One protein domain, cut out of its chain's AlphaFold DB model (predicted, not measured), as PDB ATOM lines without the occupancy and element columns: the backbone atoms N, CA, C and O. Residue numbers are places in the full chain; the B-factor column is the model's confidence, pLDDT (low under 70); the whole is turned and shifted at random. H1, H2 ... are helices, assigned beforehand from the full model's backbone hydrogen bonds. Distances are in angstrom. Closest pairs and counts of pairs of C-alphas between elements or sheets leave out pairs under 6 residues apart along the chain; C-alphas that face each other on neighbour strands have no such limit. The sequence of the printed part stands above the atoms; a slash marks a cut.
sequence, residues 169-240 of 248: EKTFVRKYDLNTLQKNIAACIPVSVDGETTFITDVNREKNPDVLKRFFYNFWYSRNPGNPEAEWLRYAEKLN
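AT A GLANCE: This is residues 169 to 240 of the 248 residues of an uncharacterized protein of Chitinophagaceae bacterium (UniProt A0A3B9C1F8). Helices H2, H3 and H4 lie side by side as a triangle; H5 turns off H4's end as an L, and H1 packs on H4. All helix, the printed part has 72 residues with five named helices. It is compact, radius of gyration of the C-alphas 11.3 A, and spans 29 by 27 by 23 A.

IN THESE COORDINATES: H1, residues 172 to 175, begins at C-alpha (16.778, -39.078, -50.734). H2 is residues 178 to 186, H3 196 to 203, H4 209 to 221, 18.0 A, and H5 228 to 240, 18.4 A, ending at C-alpha (5.569, -50.628, -41.409).

HOW THE PARTS SIT: The hub H4 touches H1 with residues 213 to 217 alone, C-alphas 173 and 213 closest at 5.8 A. It touches H2, C-alphas 178 and 209 closest at 5.3 A. H2 and H3 form a hairpin. H5 is about perpendicular to H4, 86 degrees. Every O i to N i+4 pair is within hydrogen-bond range in H2, H3 and H4; in H5, 8 of 9.

THE WHOLE: The printed part has no cut; pLDDT is under 70 at residues 194 to 195.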
ATOM      1  N   GLU A 169      23.972 -35.545 -50.067       84.25
ATOM      2  CA  GLU A 169      23.155 -34.326 -49.959       84.25
ATOM      3  C   GLU A 169      22.288 -34.058 -51.204       84.25
ATOM      4  O   GLU A 169      21.340 -33.271 -51.170       84.25
ATOM      5  N   LYS A 170      22.553 -34.738 -52.318       88.75
ATOM      6  CA  LYS A 170      21.756 -34.656 -53.552       88.75
ATOM      7  C   LYS A 170      20.809 -35.842 -53.726       88.75
ATOM      8  O   LYS A 170      20.261 -36.035 -54.806       88.75
ATOM      9  N   THR A 171      20.609 -36.636 -52.676       91.25
ATOM     10  CA  THR A 171      19.815 -37.871 -52.717       91.25
ATOM     11  C   THR A 171      18.670 -37.844 -51.707       91.25
ATOM     12  O   THR A 171      18.526 -36.910 -50.913       91.25
ATOM     13  N   PHE A 172      17.873 -38.914 -51.686       94.69
ATOM     14  CA  PHE A 172      16.778 -39.078 -50.734       94.69
ATOM     15  C   PHE A 172      17.218 -39.099 -49.267       94.69
ATOM     16  O   PHE A 172      16.391 -38.833 -48.393       94.69
ATOM     17  N   VAL A 173      18.490 -39.401 -48.978       95.31
ATOM     18  CA  VAL A 173      18.965 -39.522 -47.593       95.31
ATOM     19  C   VAL A 173      19.204 -38.175 -46.917       95.31
ATOM     20  O   VAL A 173      19.250 -38.115 -45.690       95.31
ATOM     21  N   ARG A 174      19.282 -37.076 -47.686       95.38
ATOM     22  CA  ARG A 174      19.482 -35.715 -47.160       95.38
ATOM     23  C   ARG A 174      18.472 -35.335 -46.076       95.38
ATOM     24  O   ARG A 174      18.817 -34.617 -45.143       95.38
ATOM     25  N   LYS A 175      17.230 -35.811 -46.203       94.88
ATOM     26  CA  LYS A 175      16.117 -35.472 -45.302       94.88
ATOM     27  C   LYS A 175      16.227 -36.094 -43.906       94.88
ATOM     28  O   LYS A 175      15.457 -35.715 -43.030       94.88
ATOM     29  N   TYR A 176      17.123 -37.059 -43.703       96.25
ATOM     30  CA  TYR A 176      17.229 -37.785 -42.443       96.25
ATOM     31  C   TYR A 176      18.247 -37.146 -41.497       96.25
ATOM     32  O   TYR A 176      19.367 -36.808 -41.888       96.25
ATOM     33  N   ASP A 177      17.848 -37.009 -40.234       95.62
ATOM     34  CA  ASP A 177      18.730 -36.621 -39.138       95.62
ATOM     35  C   ASP A 177      19.507 -37.829 -38.582       95.62
ATOM     36  O   ASP A 177      19.275 -38.978 -38.966       95.62
ATOM     37  N   LEU A 178      20.436 -37.569 -37.657       95.44
ATOM     38  CA  LEU A 178      21.282 -38.598 -37.041       95.44
ATOM     39  C   LEU A 178      20.463 -39.746 -36.425       95.44
ATOM     40  O   LEU A 178      20.749 -40.915 -36.671       95.44
ATOM     41  N   ASN A 179      19.424 -39.416 -35.652       96.06
ATOM     42  CA  ASN A 179      18.605 -40.410 -34.955       96.06
ATOM     43  C   ASN A 179      17.809 -41.279 -35.935       96.06
ATOM     44  O   ASN A 179      17.692 -42.492 -35.745       96.06
ATOM     45  N   THR A 180      17.254 -40.669 -36.981       96.19
ATOM     46  CA  THR A 180      16.498 -41.374 -38.018       96.19
ATOM     47  C   THR A 180      17.418 -42.261 -38.844       96.19
ATOM     48  O   THR A 180      17.075 -43.413 -39.096       96.19
ATOM     49  N   LEU A 181      18.611 -41.776 -39.202       96.88
ATOM     50  CA  LEU A 181      19.624 -42.574 -39.895       96.88
ATOM     51  C   LEU A 181      20.016 -43.802 -39.080       96.88
ATOM     52  O   LEU A 181      19.987 -44.903 -39.619       96.88
ATOM     53  N   GLN A 182      20.307 -43.644 -37.786       97.19
ATOM     54  CA  GLN A 182      20.706 -44.774 -36.945       97.19
ATOM     55  C   GLN A 182      19.607 -45.840 -36.829       97.19
ATOM     56  O   GLN A 182      19.873 -47.042 -36.874       97.19
ATOM     57  N   LYS A 183      18.341 -45.416 -36.732       95.25
ATOM     58  CA  LYS A 183      17.197 -46.339 -36.736       95.25
ATOM     59  C   LYS A 183      17.044 -47.052 -38.078       95.25
ATOM     60  O   LYS A 183      16.869 -48.267 -38.099       95.25
ATOM     61  N   ASN A 184      17.136 -46.317 -39.186       96.25
ATOM     62  CA  ASN A 184      17.004 -46.882 -40.527       96.25
ATOM     63  C   ASN A 184      18.143 -47.864 -40.845       96.25
ATOM     64  O   ASN A 184      17.891 -48.937 -41.386       96.25
ATOM     65  N   ILE A 185      19.380 -47.531 -40.463       95.75
ATOM     66  CA  ILE A 185      20.556 -48.395 -40.618       95.75
ATOM     67  C   ILE A 185      20.413 -49.656 -39.760       95.75
ATOM     68  O   ILE A 185      20.602 -50.757 -40.267       95.75
ATOM     69  N   ALA A 186      19.997 -49.537 -38.495       95.06
ATOM     70  CA  ALA A 186      19.724 -50.707 -37.655       95.06
ATOM     71  C   ALA A 186      18.634 -51.612 -38.254       95.06
ATOM     72  O   ALA A 186      18.745 -52.836 -38.219       95.06
ATOM     73  N   ALA A 187      17.600 -51.019 -38.859       94.19
ATOM     74  CA  ALA A 187      16.528 -51.761 -39.514       94.19
ATOM     75  C   ALA A 187      16.981 -52.517 -40.776       94.19
ATOM     76  O   ALA A 187      16.213 -53.321 -41.299       94.19
ATOM     77  N   CYS A 188      18.206 -52.296 -41.261       93.81
ATOM     78  CA  CYS A 188      18.780 -53.032 -42.386       93.81
ATOM     79  C   CYS A 188      19.366 -54.396 -41.984       93.81
ATOM     80  O   CYS A 188      19.539 -55.242 -42.856       93.81
ATOM     81  N   ILE A 189      19.612 -54.649 -40.690       91.81
ATOM     82  CA  ILE A 189      20.177 -55.920 -40.194       91.81
ATOM     83  C   ILE A 189      19.404 -57.159 -40.703       91.81
ATOM     84  O   ILE A 189      20.048 -58.083 -41.197       91.81
ATOM     85  N   PRO A 190      18.053 -57.204 -40.684       90.50
ATOM     86  CA  PRO A 190      17.298 -58.375 -41.145       90.50
ATOM     87  C   PRO A 190      17.421 -58.683 -42.644       90.50
ATOM     88  O   PRO A 190      17.061 -59.774 -43.070       90.50
ATOM     89  N   VAL A 191      17.874 -57.717 -43.448       89.31
ATOM     90  CA  VAL A 191      18.098 -57.864 -44.899       89.31
ATOM     91  C   VAL A 191      19.578 -57.737 -45.261       89.31
ATOM     92  O   VAL A 191      19.925 -57.509 -46.426       89.31
ATOM     93  N   SER A 192      20.438 -57.848 -44.249       85.50
ATOM     94  CA  SER A 192      21.878 -57.880 -44.422       85.50
ATOM     95  C   SER A 192      22.334 -59.285 -44.811       85.50
ATOM     96  O   SER A 192      21.708 -60.271 -44.416       85.50
ATOM     97  N   VAL A 193      23.377 -59.372 -45.631       78.88
ATOM     98  CA  VAL A 193      24.006 -60.655 -45.985       78.88
ATOM     99  C   VAL A 193      25.081 -61.037 -44.962       78.88
ATOM    100  O   VAL A 193      25.421 -60.240 -44.081       78.88
ATOM    101  N   ASP A 194      25.616 -62.254 -45.060       67.62
ATOM    102  CA  ASP A 194      26.674 -62.739 -44.168       67.62
ATOM    103  C   ASP A 194      27.847 -61.733 -44.099       67.62
ATOM    104  O   ASP A 194      28.224 -61.109 -45.090       67.62
ATOM    105  N   GLY A 195      28.352 -61.471 -42.888       66.12
ATOM    106  CA  GLY A 195      29.390 -60.461 -42.617       66.12
ATOM    107  C   GLY A 195      28.912 -58.995 -42.580       66.12
ATOM    108  O   GLY A 195      29.523 -58.169 -41.895       66.12
ATOM    109  N   GLU A 196      27.789 -58.654 -43.219       78.31
ATOM    110  CA  GLU A 196      27.275 -57.276 -43.287       78.31
ATOM    111  C   GLU A 196      26.668 -56.814 -41.946       78.31
ATOM    112  O   GLU A 196      26.741 -55.634 -41.609       78.31
ATOM    113  N   THR A 197      26.142 -57.730 -41.119       84.12
ATOM    114  CA  THR A 197      25.569 -57.400 -39.795       84.12
ATOM    115  C   THR A 197      26.580 -56.722 -38.862       84.12
ATOM    116  O   THR A 197      26.257 -55.708 -38.229       84.12
ATOM    117  N   THR A 198      27.804 -57.250 -38.763       81.94
ATOM    118  CA  THR A 198      28.859 -56.663 -37.918       81.94
ATOM    119  C   THR A 198      29.239 -55.279 -38.435       81.94
ATOM    120  O   THR A 198      29.286 -54.322 -37.663       81.94
ATOM    121  N   PHE A 199      29.392 -55.143 -39.755       82.19
ATOM    122  CA  PHE A 199      29.702 -53.866 -40.390       82.19
ATOM    123  C   PHE A 199      28.605 -52.817 -40.169       82.19
ATOM    124  O   PHE A 199      28.905 -51.698 -39.753       82.19
ATOM    125  N   ILE A 200      27.331 -53.181 -40.361       88.94
ATOM    126  CA  ILE A 200      26.175 -52.324 -40.059       88.94
ATOM    127  C   ILE A 200      26.212 -51.889 -38.596       88.94
ATOM    128  O   ILE A 200      26.036 -50.708 -38.302       88.94
ATOM    129  N   THR A 201      26.461 -52.822 -37.675       89.31
ATOM    130  CA  THR A 201      26.514 -52.531 -36.236       89.31
ATOM    131  C   THR A 201      27.616 -51.523 -35.912       89.31
ATOM    132  O   THR A 201      27.385 -50.593 -35.138       89.31
ATOM    133  N   ASP A 202      28.788 -51.663 -36.528       87.38
ATOM    134  CA  ASP A 202      29.909 -50.750 -36.326       87.38
ATOM    135  C   ASP A 202      29.684 -49.384 -36.969       87.38
ATOM    136  O   ASP A 202      30.010 -48.369 -36.353       87.38
ATOM    137  N   VAL A 203      29.117 -49.323 -38.178       88.50
ATOM    138  CA  VAL A 203      28.729 -48.054 -38.813       88.50
ATOM    139  C   VAL A 203      27.677 -47.341 -37.968       88.50
ATOM    140  O   VAL A 203      27.779 -46.138 -37.757       88.50
ATOM    141  N   ASN A 204      26.706 -48.065 -37.411       92.81
ATOM    142  CA  ASN A 204      25.612 -47.474 -36.642       92.81
ATOM    143  C   ASN A 204      26.058 -46.800 -35.325       92.81
ATOM    144  O   ASN A 204      25.301 -46.041 -34.718       92.81
ATOM    145  N   ARG A 205      27.291 -47.063 -34.868       92.06
ATOM    146  CA  ARG A 205      27.900 -46.399 -33.701       92.06
ATOM    147  C   ARG A 205      28.438 -45.004 -34.024       92.06
ATOM    148  O   ARG A 205      28.634 -44.216 -33.093       92.06
ATOM    149  N   GLU A 206      28.636 -44.699 -35.304       90.25
ATOM    150  CA  GLU A 206      29.157 -43.421 -35.780       90.25
ATOM    151  C   GLU A 206      28.245 -42.255 -35.370       90.25
ATOM    152  O   GLU A 206      27.016 -42.380 -35.280       90.25
ATOM    153  N   LYS A 207      28.867 -41.112 -35.068       91.75
ATOM    154  CA  LYS A 207      28.176 -39.889 -34.634       91.75
ATOM    155  C   LYS A 207      28.124 -38.837 -35.727       91.75
ATOM    156  O   LYS A 207      27.305 -37.926 -35.635       91.75
ATOM    157  N   ASN A 208      28.943 -38.979 -36.765       89.19
ATOM    158  CA  ASN A 208      28.888 -38.106 -37.918       89.19
ATOM    159  C   ASN A 208      27.732 -38.496 -38.877       89.19
ATOM    160  O   ASN A 208      27.779 -39.568 -39.492       89.19
ATOM    161  N   PRO A 209      26.714 -37.629 -39.069       90.00
ATOM    162  CA  PRO A 209      25.600 -37.906 -39.974       90.00
ATOM    163  C   PRO A 209      26.028 -38.065 -41.440       90.00
ATOM    164  O   PRO A 209      25.386 -38.818 -42.166       90.00
ATOM    165  N   ASP A 210      27.114 -37.430 -41.882       88.56
ATOM    166  CA  ASP A 210      27.588 -37.523 -43.269       88.56
ATOM    167  C   ASP A 210      28.159 -38.907 -43.590       88.56
ATOM    168  O   ASP A 210      28.101 -39.360 -44.737       88.56
ATOM    169  N   VAL A 211      28.710 -39.597 -42.586       87.69
ATOM    170  CA  VAL A 211      29.168 -40.986 -42.723       87.69
ATOM    171  C   VAL A 211      27.958 -41.910 -42.837       87.69
ATOM    172  O   VAL A 211      27.886 -42.722 -43.757       87.69
ATOM    173  N   LEU A 212      26.964 -41.728 -41.962       92.62
ATOM    174  CA  LEU A 212      25.744 -42.537 -41.963       92.62
ATOM    175  C   LEU A 212      24.910 -42.350 -43.233       92.62
ATOM    176  O   LEU A 212      24.441 -43.333 -43.798       92.62
ATOM    177  N   LYS A 213      24.736 -41.110 -43.709       93.25
ATOM    178  CA  LYS A 213      24.019 -40.809 -44.960       93.25
ATOM    179  C   LYS A 213      24.640 -41.543 -46.137       93.25
ATOM    180  O   LYS A 213      23.930 -42.183 -46.908       93.25
ATOM    181  N   ARG A 214      25.965 -41.465 -46.256       89.88
ATOM    182  CA  ARG A 214      26.711 -42.103 -47.339       89.88
ATOM    183  C   ARG A 214      26.579 -43.613 -47.296       89.88
ATOM    184  O   ARG A 214      26.187 -44.203 -48.293       89.88
ATOM    185  N   PHE A 215      26.820 -44.209 -46.130       90.50
ATOM    186  CA  PHE A 215      26.644 -45.642 -45.949       90.50
ATOM    187  C   PHE A 215      25.216 -46.079 -46.294       90.50
ATOM    188  O   PHE A 215      25.028 -47.005 -47.075       90.50
ATOM    189  N   PHE A 216      24.204 -45.393 -45.755       94.31
ATOM    190  CA  PHE A 216      22.807 -45.759 -45.965       94.31
ATOM    191  C   PHE A 216      22.401 -45.663 -47.437       94.31
ATOM    192  O   PHE A 216      21.706 -46.538 -47.947       94.31
ATOM    193  N   TYR A 217      22.861 -44.630 -48.141       92.81
ATOM    194  CA  TYR A 217      22.639 -44.504 -49.574       92.81
ATOM    195  C   TYR A 217      23.315 -45.637 -50.361       92.81
ATOM    196  O   TYR A 217      22.650 -46.318 -51.145       92.81
ATOM    197  N   ASN A 218      24.598 -45.894 -50.094       87.75
ATOM    198  CA  ASN A 218      25.377 -46.923 -50.781       87.75
ATOM    199  C   ASN A 218      24.830 -48.337 -50.530       87.75
ATOM    200  O   ASN A 218      24.790 -49.151 -51.449       87.75
ATOM    201  N   PHE A 219      24.335 -48.606 -49.319       89.69
ATOM    202  CA  PHE A 219      23.689 -49.868 -48.952       89.69
ATOM    203  C   PHE A 219      22.491 -50.197 -49.857       89.69
ATOM    204  O   PHE A 219      22.290 -51.352 -50.238       89.69
ATOM    205  N   TRP A 220      21.685 -49.191 -50.209       92.06
ATOM    206  CA  TRP A 220      20.551 -49.367 -51.120       92.06
ATOM    207  C   TRP A 220      20.966 -49.300 -52.588       92.06
ATOM    208  O   TRP A 220      20.374 -49.992 -53.415       92.06
ATOM    209  N   TYR A 221      22.008 -48.533 -52.915       87.62
ATOM    210  CA  TYR A 221      22.568 -48.501 -54.263       87.62
ATOM    211  C   TYR A 221      23.151 -49.849 -54.681       87.62
ATOM    212  O   TYR A 221      22.889 -50.296 -55.795       87.62
ATOM    213  N   SER A 222      23.854 -50.549 -53.786       82.19
ATOM    214  CA  SER A 222      24.389 -51.886 -54.075       82.19
ATOM    215  C   SER A 222      23.292 -52.915 -54.384       82.19
ATOM    216  O   SER A 222      23.538 -53.883 -55.102       82.19
ATOM    217  N   ARG A 223      22.069 -52.685 -53.888       86.25
ATOM    218  CA  ARG A 223      20.889 -53.537 -54.103       86.25
ATOM    219  C   ARG A 223      20.087 -53.140 -55.345       86.25
ATOM    220  O   ARG A 223      19.572 -54.013 -56.038       86.25
ATOM    221  N   ASN A 224      19.971 -51.843 -55.635       87.56
ATOM    222  CA  ASN A 224      19.348 -51.330 -56.856       87.56
ATOM    223  C   ASN A 224      20.019 -50.025 -57.311       87.56
ATOM    224  O   ASN A 224      19.594 -48.937 -56.907       87.56
ATOM    225  N   PRO A 225      21.009 -50.123 -58.216       84.94
ATOM    226  CA  PRO A 225      21.710 -48.957 -58.739       84.94
ATOM    227  C   PRO A 225      20.807 -47.960 -59.477       84.94
ATOM    228  O   PRO A 225      21.083 -46.762 -59.485       84.94
ATOM    229  N   GLY A 226      19.723 -48.441 -60.098       86.50
ATOM    230  CA  GLY A 226      18.823 -47.613 -60.902       86.50
ATOM    231  C   GLY A 226      17.881 -46.743 -60.069       86.50
ATOM    232  O   GLY A 226      17.509 -45.657 -60.508       86.50
ATOM    233  N   ASN A 227      17.486 -47.202 -58.876       89.81
ATOM    234  CA  ASN A 227      16.653 -46.420 -57.962       89.81
ATOM    235  C   ASN A 227      16.790 -46.882 -56.494       89.81
ATOM    236  O   ASN A 227      15.946 -47.635 -55.995       89.81
ATOM    237  N   PRO A 228      17.821 -46.403 -55.773       92.38
ATOM    238  CA  PRO A 228      18.055 -46.769 -54.374       92.38
ATOM    239  C   PRO A 228      16.911 -46.350 -53.437       92.38
ATOM    240  O   PRO A 228      16.577 -47.073 -52.500       92.38
ATOM    241  N   GLU A 229      16.277 -45.196 -53.697       95.25
ATOM    242  CA  GLU A 229      15.151 -44.712 -52.885       95.25
ATOM    243  C   GLU A 229      13.952 -45.655 -52.993       95.25
ATOM    244  O   GLU A 229      13.339 -45.980 -51.978       95.25
ATOM    245  N   ALA A 230      13.633 -46.129 -54.200       95.50
ATOM    246  CA  ALA A 230      12.515 -47.044 -54.401       95.50
ATOM    247  C   ALA A 230      12.699 -48.365 -53.642       95.50
ATOM    248  O   ALA A 230      11.731 -48.873 -53.074       95.50
ATOM    249  N   GLU A 231      13.919 -48.909 -53.578       94.75
ATOM    250  CA  GLU A 231      14.172 -50.116 -52.780       94.75
ATOM    251  C   GLU A 231      14.027 -49.879 -51.285       94.75
ATOM    252  O   GLU A 231      13.385 -50.679 -50.598       94.75
ATOM    253  N   TRP A 232      14.557 -48.758 -50.787       96.56
ATOM    254  CA  TRP A 232      14.350 -48.380 -49.397       96.56
ATOM    255  C   TRP A 232      12.861 -48.236 -49.076       96.56
ATOM    256  O   TRP A 232      12.396 -48.804 -48.092       96.56
ATOM    257  N   LEU A 233      12.092 -47.530 -49.910       96.19
ATOM    258  CA  LEU A 233      10.655 -47.337 -49.701       96.19
ATOM    259  C   LEU A 233       9.898 -48.670 -49.705       96.19
ATOM    260  O   LEU A 233       9.111 -48.927 -48.795       96.19
ATOM    261  N   ARG A 234      10.202 -49.558 -50.658       95.88
ATOM    262  CA  ARG A 234       9.624 -50.907 -50.726       95.88
ATOM    263  C   ARG A 234       9.917 -51.722 -49.466       95.88
ATOM    264  O   ARG A 234       9.072 -52.487 -49.002       95.88
ATOM    265  N   TYR A 235      11.119 -51.596 -48.909       96.50
ATOM    266  CA  TYR A 235      11.468 -52.266 -47.662       96.50
ATOM    267  C   TYR A 235      10.808 -51.609 -46.442       96.50
ATOM    268  O   TYR A 235      10.268 -52.309 -45.586       96.50
ATOM    269  N   ALA A 236      10.766 -50.279 -46.389       94.69
ATOM    270  CA  ALA A 236      10.107 -49.524 -45.332       94.69
ATOM    271  C   ALA A 236       8.604 -49.844 -45.243       94.69
ATOM    272  O   ALA A 236       8.063 -49.939 -44.143       94.69
ATOM    273  N   GLU A 237       7.930 -50.099 -46.367       95.25
ATOM    274  CA  GLU A 237       6.549 -50.599 -46.379       95.25
ATOM    275  C   GLU A 237       6.405 -51.940 -45.646       95.25
ATOM    276  O   GLU A 237       5.479 -52.118 -44.851       95.25
ATOM    277  N   LYS A 238       7.348 -52.869 -45.845       94.31
ATOM    278  CA  LYS A 238       7.371 -54.151 -45.122       94.31
ATOM    279  C   LYS A 238       7.617 -53.939 -43.631       94.31
ATOM    280  O   LYS A 238       6.934 -54.560 -42.819       94.31
ATOM    281  N   LEU A 239       8.539 -53.046 -43.268       93.19
ATOM    282  CA  LEU A 239       8.787 -52.684 -41.869       93.19
ATOM    283  C   LEU A 239       7.531 -52.106 -41.210       93.19
ATOM    284  O   LEU A 239       7.166 -52.534 -40.120       93.19
ATOM    285  N   ASN A 240       6.824 -51.202 -41.892       90.88
ATOM    286  CA  ASN A 240       5.569 -50.628 -41.409       90.88
ATOM    287  C   ASN A 240       4.481 -51.694 -41.244       90.88
ATOM    288  O   ASN A 240       3.749 -51.682 -40.256       90.88
TER     289      ASN A 240